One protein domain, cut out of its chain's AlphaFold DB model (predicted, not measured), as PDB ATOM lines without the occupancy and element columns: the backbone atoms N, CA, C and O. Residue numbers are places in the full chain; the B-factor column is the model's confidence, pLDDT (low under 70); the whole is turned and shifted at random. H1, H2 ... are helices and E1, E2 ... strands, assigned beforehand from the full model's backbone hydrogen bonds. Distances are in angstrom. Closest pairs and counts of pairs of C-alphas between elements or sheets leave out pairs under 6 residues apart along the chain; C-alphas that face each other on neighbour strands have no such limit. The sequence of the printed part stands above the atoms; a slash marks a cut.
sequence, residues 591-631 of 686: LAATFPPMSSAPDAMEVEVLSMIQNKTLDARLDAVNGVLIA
ATOM      1  N   LEU A 591     203.519 226.627 206.948       88.38
ATOM      2  CA  LEU A 591     202.183 226.459 207.508       88.38
ATOM      3  C   LEU A 591     202.205 226.491 209.045       88.38
ATOM      4  O   LEU A 591     201.384 227.171 209.645       88.38
ATOM      5  N   ALA A 592     203.175 225.843 209.689       87.81
ATOM      6  CA  ALA A 592     203.356 225.877 211.140       87.81
ATOM      7  C   ALA A 592     203.757 227.266 211.657       87.81
ATOM      8  O   ALA A 592     203.312 227.671 212.728       87.81
ATOM      9  N   ALA A 593     204.544 228.026 210.890       87.25
ATOM     10  CA  ALA A 593     204.904 229.398 211.246       87.25
ATOM     11  C   ALA A 593     203.687 230.342 211.238       87.25
ATOM     12  O   ALA A 593     203.566 231.211 212.101       87.25
ATOM     13  N   THR A 594     202.775 230.166 210.279       86.38
ATOM     14  CA  THR A 594     201.545 230.973 210.161       86.38
ATOM     15  C   THR A 594     200.426 230.482 211.083       86.38
ATOM     16  O   THR A 594     199.694 231.291 211.657       86.38
ATOM     17  N   PHE A 595     200.321 229.165 211.267       88.88
ATOM     18  CA  PHE A 595     199.345 228.486 212.112       88.88
ATOM     19  C   PHE A 595     200.053 227.586 213.130       88.88
ATOM     20  O   PHE A 595     200.087 226.368 212.947       88.88
ATOM     21  N   PRO A 596     200.553 228.136 214.251       84.88
ATOM     22  CA  PRO A 596     201.237 227.344 215.269       84.88
ATOM     23  C   PRO A 596     200.398 226.126 215.688       84.88
ATOM     24  O   PRO A 596     199.193 226.307 215.930       84.88
ATOM     25  N   PRO A 597     200.977 224.908 215.710       79.25
ATOM     26  CA  PRO A 597     200.254 223.691 216.063       79.25
ATOM     27  C   PRO A 597     199.741 223.763 217.505       79.25
ATOM     28  O   PRO A 597     200.296 224.463 218.350       79.25
ATOM     29  N   MET A 598     198.641 223.058 217.772       71.94
ATOM     30  CA  MET A 598     198.002 223.047 219.095       71.94
ATOM     31  C   MET A 598     198.730 222.150 220.104       71.94
ATOM     32  O   MET A 598     198.544 222.320 221.300       71.94
ATOM     33  N   SER A 599     199.555 221.216 219.632       75.31
ATOM     34  CA  SER A 599     200.386 220.347 220.466       75.31
ATOM     35  C   SER A 599     201.862 220.664 220.240       75.31
ATOM     36  O   SER A 599     202.262 221.020 219.130       75.31
ATOM     37  N   SER A 600     202.672 220.512 221.288       73.38
ATOM     38  CA  SER A 600     204.129 220.670 221.243       73.38
ATOM     39  C   SER A 600     204.857 219.487 220.597       73.38
ATOM     40  O   SER A 600     206.085 219.503 220.520       73.38
ATOM     41  N   ALA A 601     204.136 218.443 220.174       77.94
ATOM     42  CA  ALA A 601     204.733 217.309 219.482       77.94
ATOM     43  C   ALA A 601     205.320 217.742 218.120       77.94
ATOM     44  O   ALA A 601     204.692 218.538 217.415       77.94
ATOM     45  N   PRO A 602     206.489 217.206 217.716       74.00
ATOM     46  CA  PRO A 602     207.142 217.588 216.461       74.00
ATOM     47  C   PRO A 602     206.265 217.304 215.232       74.00
ATOM     48  O   PRO A 602     206.247 218.098 214.294       74.00
ATOM     49  N   ASP A 603     205.449 216.249 215.292       81.44
ATOM     50  CA  ASP A 603     204.601 215.796 214.181       81.44
ATOM     51  C   ASP A 603     203.168 216.360 214.260       81.44
ATOM     52  O   ASP A 603     202.289 215.987 213.482       81.44
ATOM     53  N   ALA A 604     202.892 217.276 215.199       84.38
ATOM     54  CA  ALA A 604     201.538 217.768 215.468       84.38
ATOM     55  C   ALA A 604     200.874 218.408 214.239       84.38
ATOM     56  O   ALA A 604     199.683 218.202 213.997       84.38
ATOM     57  N   MET A 605     201.642 219.165 213.447       86.62
ATOM     58  CA  MET A 605     201.143 219.784 212.216       86.62
ATOM     59  C   MET A 605     200.832 218.736 211.140       86.62
ATOM     60  O   MET A 605     199.838 218.854 210.427       86.62
ATOM     61  N   GLU A 606     201.659 217.695 211.039       87.62
ATOM     62  CA  GLU A 606     201.454 216.612 210.080       87.62
ATOM     63  C   GLU A 606     200.156 215.858 210.384       87.62
ATOM     64  O   GLU A 606     199.317 215.677 209.502       87.62
ATOM     65  N   VAL A 607     199.946 215.503 211.654       89.00
ATOM     66  CA  VAL A 607     198.733 214.821 212.124       89.00
ATOM     67  C   VAL A 607     197.483 215.675 211.890       89.00
ATOM     68  O   VAL A 607     196.473 215.162 211.399       89.00
ATOM     69  N   GLU A 608     197.540 216.979 212.187       88.31
ATOM     70  CA  GLU A 608     196.422 217.908 211.964       88.31
ATOM     71  C   GLU A 608     196.031 217.945 210.478       88.31
ATOM     72  O   GLU A 608     194.872 217.703 210.126       88.31
ATOM     73  N   VAL A 609     197.004 218.159 209.593       89.69
ATOM     74  CA  VAL A 609     196.799 218.219 208.140       89.69
ATOM     75  C   VAL A 609     196.301 216.885 207.581       89.69
ATOM     76  O   VAL A 609     195.364 216.865 206.779       89.69
ATOM     77  N   LEU A 610     196.873 215.761 208.020       89.88
ATOM     78  CA  LEU A 610     196.424 214.427 207.626       89.88
ATOM     79  C   LEU A 610     194.964 214.193 208.016       89.88
ATOM     80  O   LEU A 610     194.187 213.708 207.191       89.88
ATOM     81  N   SER A 611     194.561 214.601 209.222       89.69
ATOM     82  CA  SER A 611     193.162 214.517 209.651       89.69
ATOM     83  C   SER A 611     192.242 215.356 208.752       89.69
ATOM     84  O   SER A 611     191.160 214.908 208.368       89.69
ATOM     85  N   MET A 612     192.687 216.546 208.328       89.44
ATOM     86  CA  MET A 612     191.920 217.426 207.441       89.44
ATOM     87  C   MET A 612     191.742 216.832 206.038       89.44
ATOM     88  O   MET A 612     190.653 216.962 205.460       89.44
ATOM     89  N   ILE A 613     192.774 216.163 205.512       90.94
ATOM     90  CA  ILE A 613     192.744 215.454 204.224       90.94
ATOM     91  C   ILE A 613     191.822 214.232 204.310       90.94
ATOM     92  O   ILE A 613     190.951 214.050 203.457       90.94
ATOM     93  N   GLN A 614     191.944 213.420 205.366       91.25
ATOM     94  CA  GLN A 614     191.088 212.246 205.588       91.25
ATOM     95  C   GLN A 614     189.608 212.630 205.707       91.25
ATOM     96  O   GLN A 614     188.746 211.989 205.102       91.25
ATOM     97  N   ASN A 615     189.320 213.732 206.405       88.19
ATOM     98  CA  ASN A 615     187.973 214.283 206.554       88.19
ATOM     99  C   ASN A 615     187.465 215.022 205.298       88.19
ATOM    100  O   ASN A 615     186.349 215.537 205.308       88.19
ATOM    101  N   LYS A 616     188.254 215.071 204.211       87.06
ATOM    102  CA  LYS A 616     187.937 215.753 202.936       87.06
ATOM    103  C   LYS A 616     187.646 217.248 203.073       87.06
ATOM    104  O   LYS A 616     186.923 217.831 202.268       87.06
ATOM    105  N   THR A 617     188.203 217.871 204.102       87.56
ATOM    106  CA  THR A 617     188.069 219.316 204.346       87.56
ATOM    107  C   THR A 617     189.184 220.124 203.692       87.56
ATOM    108  O   THR A 617     188.997 221.301 203.383       87.56
ATOM    109  N   LEU A 618     190.323 219.474 203.451       88.50
ATOM    110  CA  LEU A 618     191.444 219.997 202.692       88.50
ATOM    111  C   LEU A 618     191.691 219.073 201.500       88.50
ATOM    112  O   LEU A 618     191.998 217.896 201.680       88.50
ATOM    113  N   ASP A 619     191.551 219.607 200.290       87.75
ATOM    114  CA  ASP A 619     191.885 218.882 199.064       87.75
ATOM    115  C   ASP A 619     193.376 219.075 198.760       87.75
ATOM    116  O   ASP A 619     193.777 220.005 198.063       87.75
ATOM    117  N   ALA A 620     194.211 218.240 199.382       89.50
ATOM    118  CA  ALA A 620     195.666 218.292 199.288       89.50
ATOM    119  C   ALA A 620     196.280 216.888 199.339       89.50
ATOM    120  O   ALA A 620     195.679 215.940 199.850       89.50
ATOM    121  N   ARG A 621     197.503 216.756 198.822       89.62
ATOM    122  CA  ARG A 621     198.365 215.583 199.005       89.62
ATOM    123  C   ARG A 621     199.552 215.977 199.868       89.62
ATOM    124  O   ARG A 621     200.159 217.014 199.623       89.62
ATOM    125  N   LEU A 622     199.876 215.152 200.857       90.56
ATOM    126  CA  LEU A 622     201.038 215.366 201.709       90.56
ATOM    127  C   LEU A 622     202.225 214.547 201.191       90.56
ATOM    128  O   LEU A 622     202.136 213.324 201.094       90.56
ATOM    129  N   ASP A 623     203.327 215.224 200.884       90.69
ATOM    130  CA  ASP A 623     204.641 214.609 200.716       90.69
ATOM    131  C   ASP A 623     205.367 214.631 202.066       90.69
ATOM    132  O   ASP A 623     205.911 215.660 202.472       90.69
ATOM    133  N   ALA A 624     205.339 213.502 202.775       85.62
ATOM    134  CA  ALA A 624     205.948 213.363 204.097       85.62
ATOM    135  C   ALA A 624     207.486 213.399 204.060       85.62
ATOM    136  O   ALA A 624     208.110 213.779 205.044       85.62
ATOM    137  N   VAL A 625     208.115 213.042 202.932       87.56
ATOM    138  CA  VAL A 625     209.584 213.018 202.820       87.56
ATOM    139  C   VAL A 625     210.125 214.439 202.724       87.56
ATOM    140  O   VAL A 625     211.085 214.789 203.407       87.56
ATOM    141  N   ASN A 626     209.493 215.264 201.888       84.56
ATOM    142  CA  ASN A 626     209.893 216.657 201.699       84.56
ATOM    143  C   ASN A 626     209.179 217.623 202.660       84.56
ATOM    144  O   ASN A 626     209.549 218.795 202.738       84.56
ATOM    145  N   GLY A 627     208.152 217.162 203.383       87.38
ATOM    146  CA  GLY A 627     207.350 217.986 204.287       87.38
ATOM    147  C   GLY A 627     206.553 219.068 203.552       87.38
ATOM    148  O   GLY A 627     206.496 220.212 204.010       87.38
ATOM    149  N   VAL A 628     205.972 218.737 202.394       91.19
ATOM    150  CA  VAL A 628     205.263 219.688 201.519       91.19
ATOM    151  C   VAL A 628     203.831 219.232 201.259       91.19
ATOM    152  O   VAL A 628     203.562 218.074 200.944       91.19
ATOM    153  N   LEU A 629     202.896 220.171 201.364       91.06
ATOM    154  CA  LEU A 629     201.516 220.029 200.925       91.06
ATOM    155  C   LEU A 629     201.391 220.444 199.467       91.06
ATOM    156  O   LEU A 629     201.699 221.581 199.117       91.06
ATOM    157  N   ILE A 630     200.901 219.536 198.633       91.19
ATOM    158  CA  ILE A 630     200.775 219.706 197.187       91.19
ATOM    159  C   ILE A 630     199.293 219.705 196.820       91.19
ATOM    160  O   ILE A 630     198.557 218.762 197.130       91.19
ATOM    161  N   ALA A 631     198.845 220.758 196.140       88.00
ATOM    162  CA  ALA A 631     197.484 220.850 195.640       88.00
ATOM    163  C   ALA A 631     197.295 219.823 194.506       88.00
ATOM    164  O   ALA A 631     198.143 219.729 193.610       88.00
TER     165      ALA A 631
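This is residues 591 to 631 of the 686 residues of the protein "COP9 signalosome complex subunit 1" of Cercospora zeina (UniProt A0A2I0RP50). A helix, H2, has a small two-stranded hairpin, E1 and E2, beside its residues 606 to 613, and a one-turn helix, H1, near its Met 605. The printed part has 41 residues, with two named helices and then two named strands, H1 H2 E1 E2; the class is mixed, helices and strands, and the sheet, E1 - E2, is antiparallel. It is compact, radius of gyration of the C-alphas 10.0 A, spanning 25 by 22 by 16 A.

H1, residues 591 to 594, begins with C-alpha 591 at (202.183, 226.459, 207.508). H2, residues 604 to 614, is 15.4 A long. E1 is residues 621 to 623, 6.6 A. E2, residues 628 to 630, 6.2 A, ends with C-alpha 630 at (200.775, 219.706, 197.187).

H1 and H2 are close but not clearly touching; their closest C-alphas, of Ala 592 and Met 605, are 6.6 A apart. In H2 every O i to N i+4 pair is within hydrogen-bond range; H1 is too short for one. The closest C-alphas of H2 and E1, of Leu 610 and Leu 622, are 7.6 A apart. E1 and E2 form a hairpin, 150 degrees between directions, with N 621 and O 630 within hydrogen-bond range at 2.8 A. H1 is apart from both strands.

The C-alphas farthest apart, of Ser 600 and Ala 631, are 26.5 A apart. The printed part has no cut and no long link, and no printed residue is under 70 in pLDDT.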